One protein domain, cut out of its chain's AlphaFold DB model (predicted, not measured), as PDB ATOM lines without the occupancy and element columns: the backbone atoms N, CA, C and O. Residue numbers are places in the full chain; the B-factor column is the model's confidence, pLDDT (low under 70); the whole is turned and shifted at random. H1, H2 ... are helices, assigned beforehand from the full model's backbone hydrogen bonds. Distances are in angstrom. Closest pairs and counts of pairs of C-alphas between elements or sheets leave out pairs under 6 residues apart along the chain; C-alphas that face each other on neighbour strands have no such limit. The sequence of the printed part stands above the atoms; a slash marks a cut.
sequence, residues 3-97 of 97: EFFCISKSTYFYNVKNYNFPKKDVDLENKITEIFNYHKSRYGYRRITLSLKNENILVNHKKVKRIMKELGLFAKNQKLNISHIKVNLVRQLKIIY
ATOM      1  N   GLU A   3      -5.063  15.357  42.306       74.31
ATOM      2  CA  GLU A   3      -6.416  15.535  42.874       74.31
ATOM      3  C   GLU A   3      -7.175  16.716  42.261       74.31
ATOM      4  O   GLU A   3      -8.375  16.618  42.045       74.31
ATOM      5  N   PHE A   4      -6.472  17.795  41.902       87.44
ATOM      6  CA  PHE A   4      -7.069  18.969  41.256       87.44
ATOM      7  C   PHE A   4      -7.659  18.640  39.876       87.44
ATOM      8  O   PHE A   4      -8.646  19.235  39.462       87.44
ATOM      9  N   PHE A   5      -7.070  17.667  39.173       83.44
ATOM     10  CA  PHE A   5      -7.541  17.203  37.867       83.44
ATOM     11  C   PHE A   5      -8.543  16.042  37.958       83.44
ATOM     12  O   PHE A   5      -8.992  15.563  36.920       83.44
ATOM     13  N   CYS A   6      -8.895  15.575  39.163       88.06
ATOM     14  CA  CYS A   6      -9.783  14.425  39.380       88.06
ATOM     15  C   CYS A   6      -9.325  13.131  38.669       88.06
ATOM     16  O   CYS A   6     -10.151  12.340  38.213       88.06
ATOM     17  N   ILE A   7      -8.011  12.891  38.559       90.69
ATOM     18  CA  ILE A   7      -7.446  11.689  37.917       90.69
ATOM     19  C   ILE A   7      -6.770  10.814  38.971       90.69
ATOM     20  O   ILE A   7      -5.958  11.287  39.767       90.69
ATOM     21  N   SER A   8      -7.052   9.509  38.948       92.25
ATOM     22  CA  SER A   8      -6.382   8.563  39.844       92.25
ATOM     23  C   SER A   8      -4.893   8.412  39.498       92.25
ATOM     24  O   SER A   8      -4.485   8.469  38.332       92.25
ATOM     25  N   LYS A   9      -4.058   8.171  40.514       89.44
ATOM     26  CA  LYS A   9      -2.603   8.036  40.343       89.44
ATOM     27  C   LYS A   9      -2.241   6.905  39.367       89.44
ATOM     28  O   LYS A   9      -1.357   7.080  38.533       89.44
ATOM     29  N   SER A  10      -2.958   5.782  39.416       89.25
ATOM     30  CA  SER A  10      -2.762   4.648  38.502       89.25
ATOM     31  C   SER A  10      -3.111   5.003  37.055       89.25
ATOM     32  O   SER A  10      -2.337   4.687  36.152       89.25
ATOM     33  N   THR A  11      -4.217   5.724  36.829       90.12
ATOM     34  CA  THR A  11      -4.598   6.227  35.500       90.12
ATOM     35  C   THR A  11      -3.524   7.156  34.933       90.12
ATOM     36  O   THR A  11      -3.140   7.016  33.773       90.12
ATOM     37  N   TYR A  12      -2.995   8.070  35.752       89.06
ATOM     38  CA  TYR A  12      -1.934   8.986  35.334       89.06
ATOM     39  C   TYR A  12      -0.670   8.236  34.893       89.06
ATOM     40  O   TYR A  12      -0.222   8.410  33.762       89.06
ATOM     41  N   PHE A  13      -0.129   7.345  35.732       89.81
ATOM     42  CA  PHE A  13       1.094   6.610  35.388       89.81
ATOM     43  C   PHE A  13       0.905   5.639  34.217       89.81
ATOM     44  O   PHE A  13       1.834   5.461  33.431       89.81
ATOM     45  N   TYR A  14      -0.287   5.058  34.047       86.56
ATOM     46  CA  TYR A  14      -0.620   4.268  32.860       86.56
ATOM     47  C   TYR A  14      -0.556   5.117  31.583       86.56
ATOM     48  O   TYR A  14       0.090   4.727  30.611       86.56
ATOM     49  N   ASN A  15      -1.170   6.302  31.600       85.56
ATOM     50  CA  ASN A  15      -1.168   7.210  30.457       85.56
ATOM     51  C   ASN A  15       0.237   7.732  30.144       85.56
ATOM     52  O   ASN A  15       0.644   7.690  28.989       85.56
ATOM     53  N   VAL A  16       1.002   8.148  31.157       86.56
ATOM     54  CA  VAL A  16       2.391   8.612  30.992       86.56
ATOM     55  C   VAL A  16       3.277   7.507  30.421       86.56
ATOM     56  O   VAL A  16       4.043   7.748  29.491       86.56
ATOM     57  N   LYS A  17       3.133   6.275  30.924       83.06
ATOM     58  CA  LYS A  17       3.855   5.117  30.392       83.06
ATOM     59  C   LYS A  17       3.540   4.907  28.912       83.06
ATOM     60  O   LYS A  17       4.465   4.714  28.139       83.06
ATOM     61  N   ASN A  18       2.271   4.982  28.513       76.00
ATOM     62  CA  ASN A  18       1.851   4.770  27.125       76.00
ATOM     63  C   ASN A  18       2.165   5.948  26.188       76.00
ATOM     64  O   ASN A  18       2.341   5.727  24.994       76.00
ATOM     65  N   TYR A  19       2.255   7.172  26.712       74.06
ATOM     66  CA  TYR A  19       2.553   8.380  25.938       74.06
ATOM     67  C   TYR A  19       3.984   8.385  25.381       74.06
ATOM     68  O   TYR A  19       4.208   8.839  24.264       74.06
ATOM     69  N   ASN A  20       4.942   7.832  26.130       66.00
ATOM     70  CA  ASN A  20       6.355   7.806  25.741       66.00
ATOM     71  C   ASN A  20       6.722   6.681  24.759       66.00
ATOM     72  O   ASN A  20       7.878   6.596  24.345       66.00
ATOM     73  N   PHE A  21       5.784   5.806  24.381       66.25
ATOM     74  CA  PHE A  21       6.064   4.815  23.347       66.25
ATOM     75  C   PHE A  21       5.886   5.433  21.961       66.25
ATOM     76  O   PHE A  21       4.877   6.103  21.718       66.25
ATOM     77  N   PRO A  22       6.814   5.177  21.019       65.31
ATOM     78  CA  PRO A  22       6.618   5.590  19.641       65.31
ATOM     79  C   PRO A  22       5.295   5.007  19.148       65.31
ATOM     80  O   PRO A  22       5.030   3.810  19.312       65.31
ATOM     81  N   LYS A  23       4.441   5.859  18.565       68.56
ATOM     82  CA  LYS A  23       3.200   5.416  17.929       68.56
ATOM     83  C   LYS A  23       3.564   4.310  16.936       68.56
ATOM     84  O   LYS A  23       4.166   4.561  15.899       68.56
ATOM     85  N   LYS A  24       3.170   3.076  17.244       70.81
ATOM     86  CA  LYS A  24       3.484   1.883  16.439       70.81
ATOM     87  C   LYS A  24       2.945   1.960  15.002       70.81
ATOM     88  O   LYS A  24       3.317   1.155  14.157       70.81
ATOM     89  N   ASP A  25       2.049   2.911  14.748       81.94
ATOM     90  CA  ASP A  25       1.292   3.035  13.513       81.94
ATOM     91  C   ASP A  25       1.708   4.238  12.646       81.94
ATOM     92  O   ASP A  25       1.038   4.468  11.648       81.94
ATOM     93  N   VAL A  26       2.785   4.979  12.962       86.62
ATOM     94  CA  VAL A  26       3.185   6.196  12.205       86.62
ATOM     95  C   VAL A  26       3.346   5.928  10.705       86.62
ATOM     96  O   VAL A  26       2.769   6.644   9.889       86.62
ATOM     97  N   ASP A  27       4.049   4.862  10.321       89.81
ATOM     98  CA  ASP A  27       4.258   4.536   8.900       89.81
ATOM     99  C   ASP A  27       2.937   4.227   8.185       89.81
ATOM    100  O   ASP A  27       2.705   4.626   7.042       89.81
ATOM    101  N   LEU A  28       2.027   3.550   8.888       91.62
ATOM    102  CA  LEU A  28       0.709   3.209   8.371       91.62
ATOM    103  C   LEU A  28      -0.210   4.440   8.299       91.62
ATOM    104  O   LEU A  28      -0.967   4.567   7.339       91.62
ATOM    105  N   GLU A  29      -0.142   5.344   9.281       93.56
ATOM    106  CA  GLU A  29      -0.825   6.645   9.279       93.56
ATOM    107  C   GLU A  29      -0.402   7.465   8.048       93.56
ATOM    108  O   GLU A  29      -1.259   7.934   7.292       93.56
ATOM    109  N   ASN A  30       0.906   7.550   7.788       93.75
ATOM    110  CA  ASN A  30       1.462   8.247   6.628       93.75
ATOM    111  C   ASN A  30       0.975   7.625   5.315       93.75
ATOM    112  O   ASN A  30       0.462   8.335   4.448       93.75
ATOM    113  N   LYS A  31       1.039   6.294   5.191       94.31
ATOM    114  CA  LYS A  31       0.617   5.585   3.975       94.31
ATOM    115  C   LYS A  31      -0.877   5.732   3.689       94.31
ATOM    116  O   LYS A  31      -1.284   5.972   2.554       94.31
ATOM    117  N   ILE A  32      -1.716   5.629   4.722       94.50
ATOM    118  CA  ILE A  32      -3.165   5.849   4.606       94.50
ATOM    119  C   ILE A  32      -3.452   7.273   4.118       94.50
ATOM    120  O   ILE A  32      -4.309   7.458   3.253       94.50
ATOM    121  N   THR A  33      -2.736   8.263   4.653       94.62
ATOM    122  CA  THR A  33      -2.899   9.676   4.291       94.62
ATOM    123  C   THR A  33      -2.459   9.940   2.849       94.62
ATOM    124  O   THR A  33      -3.173  10.611   2.104       94.62
ATOM    125  N   GLU A  34      -1.343   9.347   2.420       95.12
ATOM    126  CA  GLU A  34      -0.850   9.400   1.040       95.12
ATOM    127  C   GLU A  34      -1.894   8.858   0.050       95.12
ATOM    128  O   GLU A  34      -2.325   9.575  -0.857       95.12
ATOM    129  N   ILE A  35      -2.386   7.634   0.274       94.69
ATOM    130  CA  ILE A  35      -3.404   6.990  -0.575       94.69
ATOM    131  C   ILE A  35      -4.702   7.812  -0.585       94.69
ATOM    132  O   ILE A  35      -5.340   7.989  -1.628       94.69
ATOM    133  N   PHE A  36      -5.118   8.329   0.572       95.25
ATOM    134  CA  PHE A  36      -6.324   9.144   0.687       95.25
ATOM    135  C   PHE A  36      -6.231  10.437  -0.134       95.25
ATOM    136  O   PHE A  36      -7.177  10.773  -0.858       95.25
ATOM    137  N   ASN A  37      -5.091  11.128  -0.064       93.50
ATOM    138  CA  ASN A  37      -4.832  12.364  -0.801       93.50
ATOM    139  C   ASN A  37      -4.677  12.113  -2.303       93.50
ATOM    140  O   ASN A  37      -5.292  12.822  -3.102       93.50
ATOM    141  N   TYR A  38      -3.962  11.053  -2.689       94.62
ATOM    142  CA  TYR A  38      -3.830  10.621  -4.082       94.62
ATOM    143  C   TYR A  38      -5.201  10.411  -4.744       94.62
ATOM    144  O   TYR A  38      -5.457  10.851  -5.864       94.62
ATOM    145  N   HIS A  39      -6.150   9.827  -4.007       92.81
ATOM    146  CA  HIS A  39      -7.519   9.613  -4.474       92.81
ATOM    147  C   HIS A  39      -8.492  10.769  -4.185       92.81
ATOM    148  O   HIS A  39      -9.714  10.569  -4.248       92.81
ATOM    149  N   LYS A  40      -7.986  11.975  -3.889       91.56
ATOM    150  CA  LYS A  40      -8.776  13.202  -3.667       91.56
ATOM    151  C   LYS A  40      -9.897  13.003  -2.641       91.56
ATOM    152  O   LYS A  40     -11.045  13.393  -2.870       91.56
ATOM    153  N   SER A  41      -9.592  12.299  -1.550       90.50
ATOM    154  CA  SER A  41     -10.533  12.001  -0.464       90.50
ATOM    155  C   SER A  41     -11.756  11.167  -0.872       90.50
ATOM    156  O   SER A  41     -12.727  11.086  -0.127       90.50
ATOM    157  N   ARG A  42     -11.771  10.522  -2.047       89.69
ATOM    158  CA  ARG A  42     -12.906   9.685  -2.491       89.69
ATOM    159  C   ARG A  42     -12.908   8.302  -1.837       89.69
ATOM    160  O   ARG A  42     -13.904   7.576  -1.885       89.69
ATOM    161  N   TYR A  43     -11.769   7.883  -1.296       94.31
ATOM    162  CA  TYR A  43     -11.588   6.540  -0.762       94.31
ATOM    163  C   TYR A  43     -11.929   6.528   0.725       94.31
ATOM    164  O   TYR A  43     -11.343   7.255   1.518       94.31
ATOM    165  N   GLY A  44     -12.883   5.678   1.104       92.75
ATOM    166  CA  GLY A  44     -13.106   5.313   2.502       92.75
ATOM    167  C   GLY A  44     -12.237   4.128   2.913       92.75
ATOM    168  O   GLY A  44     -11.605   3.489   2.068       92.75
ATOM    169  N   TYR A  45     -12.283   3.768   4.197       94.69
ATOM    170  CA  TYR A  45     -11.419   2.729   4.774       94.69
ATOM    171  C   TYR A  45     -11.439   1.399   4.011       94.69
ATOM    172  O   TYR A  45     -10.391   0.793   3.851       94.69
ATOM    173  N   ARG A  46     -12.589   0.975   3.465       93.56
ATOM    174  CA  ARG A  46     -12.701  -0.247   2.642       93.56
ATOM    175  C   ARG A  46     -11.854  -0.201   1.366       93.56
ATOM    176  O   ARG A  46     -11.259  -1.200   0.977       93.56
ATOM    177  N   ARG A  47     -11.817   0.950   0.691       95.38
ATOM    178  CA  ARG A  47     -11.041   1.112  -0.548       95.38
ATOM    179  C   ARG A  47      -9.563   1.301  -0.240       95.38
ATOM    180  O   ARG A  47      -8.734   0.733  -0.935       95.38
ATOM    181  N   ILE A  48      -9.244   2.006   0.846       95.06
ATOM    182  CA  ILE A  48      -7.862   2.134   1.321       95.06
ATOM    183  C   ILE A  48      -7.299   0.770   1.728       95.06
ATOM    184  O   ILE A  48      -6.194   0.438   1.325       95.06
ATOM    185  N   THR A  49      -8.064  -0.071   2.433       96.12
ATOM    186  CA  THR A  49      -7.616  -1.433   2.776       96.12
ATOM    187  C   THR A  49      -7.328  -2.285   1.552       96.12
ATOM    188  O   THR A  49      -6.427  -3.113   1.590       96.12
ATOM    189  N   LEU A  50      -8.081  -2.082   0.467       95.69
ATOM    190  CA  LEU A  50      -7.830  -2.775  -0.789       95.69
ATOM    191  C   LEU A  50      -6.546  -2.265  -1.458       95.69
ATOM    192  O   LEU A  50      -5.735  -3.082  -1.870       95.69
ATOM    193  N   SER A  51      -6.328  -0.946  -1.501       94.94
ATOM    194  CA  SER A  51      -5.073  -0.361  -2.002       94.94
ATOM    195  C   SER A  51      -3.857  -0.856  -1.219       94.94
ATOM    196  O   SER A  51      -2.895  -1.306  -1.824       94.94
ATOM    197  N   LEU A  52      -3.935  -0.871   0.115       94.94
ATOM    198  CA  LEU A  52      -2.867  -1.409   0.963       94.94
ATOM    199  C   LEU A  52      -2.601  -2.888   0.663       94.94
ATOM    200  O   LEU A  52      -1.453  -3.295   0.539       94.94
ATOM    201  N   LYS A  53      -3.657  -3.690   0.474       94.94
ATOM    202  CA  LYS A  53      -3.512  -5.099   0.093       94.94
ATOM    203  C   LYS A  53      -2.839  -5.262  -1.276       94.94
ATOM    204  O   LYS A  53      -2.039  -6.178  -1.430       94.94
ATOM    205  N   ASN A  54      -3.136  -4.384  -2.235       93.69
ATOM    206  CA  ASN A  54      -2.499  -4.390  -3.558       93.69
ATOM    207  C   ASN A  54      -1.009  -4.022  -3.488       93.69
ATOM    208  O   ASN A  54      -0.225  -4.501  -4.297       93.69
ATOM    209  N   GLU A  55      -0.611  -3.222  -2.499       92.69
ATOM    210  CA  GLU A  55       0.790  -2.902  -2.193       92.69
ATOM    211  C   GLU A  55       1.465  -3.961  -1.293       92.69
ATOM    212  O   GLU A  55       2.527  -3.714  -0.732       92.69
ATOM    213  N   ASN A  56       0.861  -5.147  -1.140       93.50
ATOM    214  CA  ASN A  56       1.311  -6.244  -0.269       93.50
ATOM    215  C   ASN A  56       1.334  -5.916   1.238       93.50
ATOM    216  O   ASN A  56       1.902  -6.660   2.039       93.50
ATOM    217  N   ILE A  57       0.656  -4.848   1.663       91.88
ATOM    218  CA  ILE A  57       0.528  -4.454   3.067       91.88
ATOM    219  C   ILE A  57      -0.749  -5.077   3.649       91.88
ATOM    220  O   ILE A  57      -1.866  -4.570   3.507       91.88
ATOM    221  N   LEU A  58      -0.591  -6.212   4.334       91.88
ATOM    222  CA  LEU A  58      -1.694  -6.935   4.970       91.88
ATOM    223  C   LEU A  58      -2.084  -6.289   6.304       91.88
ATOM    224  O   LEU A  58      -1.521  -6.578   7.358       91.88
ATOM    225  N   VAL A  59      -3.099  -5.426   6.265       92.69
ATOM    226  CA  VAL A  59      -3.640  -4.761   7.456       92.69
ATOM    227  C   VAL A  59      -5.131  -5.042   7.595       92.69
ATOM    228  O   VAL A  59      -5.908  -4.939   6.647       92.69
ATOM    229  N   ASN A  60      -5.563  -5.360   8.818       94.12
ATOM    230  CA  ASN A  60      -6.977  -5.552   9.116       94.12
ATOM    231  C   ASN A  60      -7.765  -4.247   8.888       94.12
ATOM    232  O   ASN A  60      -7.411  -3.184   9.403       94.12
ATOM    233  N   HIS A  61      -8.896  -4.338   8.191       94.38
ATOM    234  CA  HIS A  61      -9.770  -3.201   7.909       94.38
ATOM    235  C   HIS A  61     -10.274  -2.465   9.158       94.38
ATOM    236  O   HIS A  61     -10.528  -1.261   9.091       94.38
ATOM    237  N   LYS A  62     -10.379  -3.146  10.308       95.38
ATOM    238  CA  LYS A  62     -10.711  -2.502  11.590       95.38
ATOM    239  C   LYS A  62      -9.623  -1.521  12.033       95.38
ATOM    240  O   LYS A  62      -9.948  -0.439  12.516       95.38
ATOM    241  N   LYS A  63      -8.350  -1.874  11.824       93.75
ATOM    242  CA  LYS A  63      -7.200  -1.026  12.166       93.75
ATOM    243  C   LYS A  63      -7.167   0.220  11.282       93.75
ATOM    244  O   LYS A  63      -7.093   1.321  11.809       93.75
ATOM    245  N   VAL A  64      -7.350   0.056   9.970       94.75
ATOM    246  CA  VAL A  64      -7.453   1.192   9.033       94.75
ATOM    247  C   VAL A  64      -8.627   2.103   9.394       94.75
ATOM    248  O   VAL A  64      -8.469   3.317   9.438       94.75
ATOM    249  N   LYS A  65      -9.795   1.534   9.729       95.19
ATOM    250  CA  LYS A  65     -10.961   2.316  10.167       95.19
ATOM    251  C   LYS A  65     -10.680   3.124  11.440       95.19
ATOM    252  O   LYS A  65     -11.107   4.273  11.509       95.19
ATOM    253  N   ARG A  66      -9.993   2.542  12.434       94.69
ATOM    254  CA  ARG A  66      -9.586   3.248  13.661       94.69
ATOM    255  C   ARG A  66      -8.658   4.416  13.329       94.69
ATOM    256  O   ARG A  66      -8.973   5.537  13.703       94.69
ATOM    257  N   ILE A  67      -7.592   4.155  12.575       93.50
ATOM    258  CA  ILE A  67      -6.592   5.164  12.202       93.50
ATOM    259  C   ILE A  67      -7.233   6.316  11.423       93.50
ATOM    260  O   ILE A  67      -7.065   7.473  11.783       93.50
ATOM    261  N   MET A  68      -8.049   6.020  10.408       94.31
ATOM    262  CA  MET A  68      -8.754   7.068   9.663       94.31
ATOM    263  C   MET A  68      -9.662   7.913  10.559       94.31
ATOM    264  O   MET A  68      -9.762   9.116  10.348       94.31
ATOM    265  N   LYS A  69     -10.315   7.306  11.561       93.44
ATOM    266  CA  LYS A  69     -11.152   8.039  12.517       93.44
ATOM    267  C   LYS A  69     -10.313   8.952  13.416       93.44
ATOM    268  O   LYS A  69     -10.714  10.089  13.627       93.44
ATOM    269  N   GLU A  70      -9.185   8.464  13.927       91.56
ATOM    270  CA  GLU A  70      -8.256   9.245  14.759       91.56
ATOM    271  C   GLU A  70      -7.645  10.424  13.987       91.56
ATOM    272  O   GLU A  70      -7.498  11.504  14.546       91.56
ATOM    273  N   LEU A  71      -7.370  10.241  12.692       90.94
ATOM    274  CA  LEU A  71      -6.860  11.285  11.796       90.94
ATOM    275  C   LEU A  71      -7.957  12.193  11.204       90.94
ATOM    276  O   LEU A  71      -7.648  13.130  10.475       90.94
ATOM    277  N   GLY A  72      -9.241  11.913  11.455       91.50
ATOM    278  CA  GLY A  72     -10.355  12.676  10.877       91.50
ATOM    279  C   GLY A  72     -10.507  12.537   9.352       91.50
ATOM    280  O   GLY A  72     -11.115  13.389   8.704       91.50
ATOM    281  N   LEU A  73      -9.973  11.467   8.759       91.25
ATOM    282  CA  LEU A  73     -10.034  11.212   7.321       91.25
ATOM    283  C   LEU A  73     -11.378  10.572   6.951       91.25
ATOM    284  O   LEU A  73     -11.603   9.377   7.159       91.25
ATOM    285  N   PHE A  74     -12.273  11.360   6.357       88.19
ATOM    286  CA  PHE A  74     -13.583  10.893   5.899       88.19
ATOM    287  C   PHE A  74     -13.717  10.996   4.385       88.19
ATOM    288  O   PHE A  74     -13.360  12.000   3.773       88.19
ATOM    289  N   ALA A  75     -14.271   9.949   3.770       86.31
ATOM    290  CA  ALA A  75     -14.499   9.951   2.334       86.31
ATOM    291  C   ALA A  75     -15.538  11.012   1.940       86.31
ATOM    292  O   ALA A  75     -16.599  11.122   2.560       86.31
ATOM    293  N   LYS A  76     -15.262  11.753   0.865       83.38
ATOM    294  CA  LYS A  76     -16.186  12.721   0.278       83.38
ATOM    295  C   LYS A  76     -17.338  11.974  -0.393       83.38
ATOM    296  O   LYS A  76     -17.229  11.519  -1.532       83.38
ATOM    297  N   ASN A  77     -18.451  11.846   0.320       71.06
ATOM    298  CA  ASN A  77     -19.679  11.292  -0.236       71.06
ATOM    299  C   ASN A  77     -20.355  12.359  -1.105       71.06
ATOM    300  O   ASN A  77     -20.827  13.375  -0.593       71.06
ATOM    301  N   GLN A  78     -20.425  12.137  -2.417       63.41
ATOM    302  CA  GLN A  78     -21.344  12.901  -3.261       63.41
ATOM    303  C   GLN A  78     -22.762  12.422  -2.938       63.41
ATOM    304  O   GLN A  78     -23.083  11.253  -3.155       63.41
ATOM    305  N   LYS A  79     -23.612  13.298  -2.393       60.84
ATOM    306  CA  LYS A  79     -25.050  13.023  -2.341       60.84
ATOM    307  C   LYS A  79     -25.531  12.919  -3.788       60.84
ATOM    308  O   LYS A  79     -25.410  13.881  -4.541       60.84
ATOM    309  N   LEU A  80     -26.046  11.760  -4.186       59.62
ATOM    310  CA  LEU A  80     -26.752  11.645  -5.459       59.62
ATOM    311  C   LEU A  80     -28.004  12.530  -5.375       59.62
ATOM    312  O   LEU A  80     -28.767  12.416  -4.415       59.62
ATOM    313  N   ASN A  81     -28.235  13.401  -6.360       64.12
ATOM    314  CA  ASN A  81     -29.500  14.131  -6.481       64.12
ATOM    315  C   ASN A  81     -30.592  13.156  -6.946       64.12
ATOM    316  O   ASN A  81     -30.912  13.056  -8.130       64.12
ATOM    317  N   ILE A  82     -31.146  12.403  -5.993       65.25
ATOM    318  CA  ILE A  82     -32.166  11.361  -6.203       65.25
ATOM    319  C   ILE A  82     -33.394  11.918  -6.943       65.25
ATOM    320  O   ILE A  82     -34.021  11.199  -7.722       65.25
ATOM    321  N   SER A  83     -33.712  13.203  -6.749       65.75
ATOM    322  CA  SER A  83     -34.796  13.906  -7.444       65.75
ATOM    323  C   SER A  83     -34.616  13.912  -8.967       65.75
ATOM    324  O   SER A  83     -35.551  13.581  -9.687       65.75
ATOM    325  N   HIS A  84     -33.418  14.215  -9.472       63.78
ATOM    326  CA  HIS A  84     -33.139  14.226 -10.914       63.78
ATOM    327  C   HIS A  84     -33.126  12.819 -11.523       63.78
ATOM    328  O   HIS A  84     -33.626  12.626 -12.629       63.78
ATOM    329  N   ILE A  85     -32.624  11.823 -10.788       72.31
ATOM    330  CA  ILE A  85     -32.573  10.426 -11.251       72.31
ATOM    331  C   ILE A  85     -33.990   9.852 -11.394       72.31
ATOM    332  O   ILE A  85     -34.303   9.256 -12.424       72.31
ATOM    333  N   LYS A  86     -34.875  10.085 -10.410       67.88
ATOM    334  CA  LYS A  86     -36.285   9.654 -10.476       67.88
ATOM    335  C   LYS A  86     -37.025  10.284 -11.657       67.88
ATOM    336  O   LYS A  86     -37.731   9.580 -12.370       67.88
ATOM    337  N   VAL A  87     -36.840  11.586 -11.888       72.88
ATOM    338  CA  VAL A  87     -37.472  12.298 -13.014       72.88
ATOM    339  C   VAL A  87     -37.002  11.744 -14.361       72.88
ATOM    340  O   VAL A  87     -37.809  11.610 -15.278       72.88
ATOM    341  N   ASN A  88     -35.721  11.387 -14.483       70.44
ATOM    342  CA  ASN A  88     -35.178  10.835 -15.723       70.44
ATOM    343  C   ASN A  88     -35.680   9.402 -15.988       70.44
ATOM    344  O   ASN A  88     -36.082   9.094 -17.106       70.44
ATOM    345  N   LEU A  89     -35.773   8.561 -14.948       70.75
ATOM    346  CA  LEU A  89     -36.342   7.209 -15.043       70.75
ATOM    347  C   LEU A  89     -37.824   7.240 -15.457       70.75
ATOM    348  O   LEU A  89     -38.241   6.508 -16.348       70.75
ATOM    349  N   VAL A  90     -38.620   8.131 -14.850       74.12
ATOM    350  CA  VAL A  90     -40.044   8.308 -15.192       74.12
ATOM    351  C   VAL A  90     -40.214   8.821 -16.626       74.12
ATOM    352  O   VAL A  90     -41.143   8.404 -17.312       74.12
ATOM    353  N   ARG A  91     -39.318   9.697 -17.103       69.62
ATOM    354  CA  ARG A  91     -39.305  10.145 -18.505       69.62
ATOM    355  C   ARG A  91     -38.976   9.011 -19.471       69.62
ATOM    356  O   ARG A  91     -39.677   8.872 -20.461       69.62
ATOM    357  N   GLN A  92     -37.962   8.198 -19.177       64.25
ATOM    358  CA  GLN A  92     -37.591   7.057 -20.020       64.25
ATOM    359  C   GLN A  92     -38.716   6.021 -20.110       64.25
ATOM    360  O   GLN A  92     -39.031   5.563 -21.201       64.25
ATOM    361  N   LEU A  93     -39.378   5.710 -18.993       69.94
ATOM    362  CA  LEU A  93     -40.500   4.767 -18.979       69.94
ATOM    363  C   LEU A  93     -41.726   5.301 -19.739       69.94
ATOM    364  O   LEU A  93     -42.397   4.527 -20.404       69.94
ATOM    365  N   LYS A  94     -41.985   6.616 -19.711       61.91
ATOM    366  CA  LYS A  94     -43.067   7.262 -20.484       61.91
ATOM    367  C   LYS A  94     -42.820   7.363 -21.993       61.91
ATOM    368  O   LYS A  94     -43.736   7.726 -22.708       61.91
ATOM    369  N   ILE A  95     -41.593   7.136 -22.460       56.59
ATOM    370  CA  ILE A  95     -41.260   7.123 -23.897       56.59
ATOM    371  C   ILE A  95     -41.448   5.709 -24.480       56.59
ATOM    372  O   ILE A  95     -41.550   5.548 -25.690       56.59
ATOM    373  N   ILE A  96     -41.479   4.685 -23.618       49.97
ATOM    374  CA  ILE A  96     -41.542   3.265 -23.996       49.97
ATOM    375  C   ILE A  96     -42.991   2.725 -23.993       49.97
ATOM    376  O   ILE A  96     -43.239   1.674 -24.580       49.97
ATOM    377  N   TYR A  97     -43.941   3.443 -23.385       46.69
ATOM    378  CA  TYR A  97     -45.390   3.180 -23.426       46.69
ATOM    379  C   TYR A  97     -46.105   4.302 -24.171       46.69
ATOM    380  O   TYR A  97     -47.072   3.991 -24.898       46.69
TER     381      TYR A  97
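Overview. This is residues 3 to 97 of the 97 residues of the protein "Transposase, orfB" of Acholeplasma palmae (strain ATCC 49389 / J233) (UniProt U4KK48). A small compact body of three short helices, H2, H3 and H4, packed crosswise on one another, has a long arm at each end: residues 3 to 24, with H1, stick out from it at one end, and residues 79 to 97, with H5, at the other. The two arms make the length of the model, and H1 and H5 pack on nothing. The printed part has 95 residues with five named helices, H1 to H5 in order along the chain, and no named strand; the class is all helix. The whole is extended, with a radius of gyration of the C-alphas of 22.4 A, and its outline is flat, spanning 77 by 40 by 19 A.

Arrangement. Start with H1, residues 9 to 19, which stands free and touches no helix. Next look at H2, residues 26 to 38, which is apart from H1. With residues 32 to 36 alone, H2 touches H3, residues 45 to 54: their closest C-alphas are those of Ile 32 and Ile 48, 6.8 A apart, and their lines are about perpendicular at 78 degrees. With residues 29 to 32 alone, H2 touches H4, residues 61 to 70, about perpendicular at 85 degrees; their closest C-alphas, those of Glu 29 and Ile 67, are 6.6 A apart. H3 and H4 touch at a steep tilt of 57 degrees, opposite ways, and their closest C-alphas are those of Tyr 45 and Lys 65, 5.4 A apart. The packing is mostly crossed, with 0 of these 3 pairs at a shallow tilt. Last comes H5, residues 82 to 96, which stands free and is apart from H4. In H1, H2, H3 and H4 every O i to N i+4 pair is within hydrogen-bond range; in H5 10 of 11 are.

Along the chain. Find C-alpha 9 at (-2.603, 8.036, 40.343); from there H1 runs 15.3 A to C-alpha 19. H2 begins at C-alpha 26, at (3.185, 6.196, 12.205), and runs 18.3 A to C-alpha 38. H3 runs from C-alpha 45 to C-alpha 54, and H4 from C-alpha 61 to C-alpha 70. H5, the longest helix, runs 21.7 A from C-alpha 82 to C-alpha 96 at (-41.542, 3.265, -23.996).

Size, cuts and confidence. The two C-alphas farthest apart are those of Glu 3 and Tyr 97, 77.9 A. Without the stretches that stand free, the body of 54 residues spans 29 by 22 by 17 A. The printed part has no cut. The link from H4 to H5, 11 residues, is long; the other three are short. The mean pLDDT of the printed part is 84.0, and it is under 70 at residues 20 to 23, 78 to 84, 86 and 91 to 97.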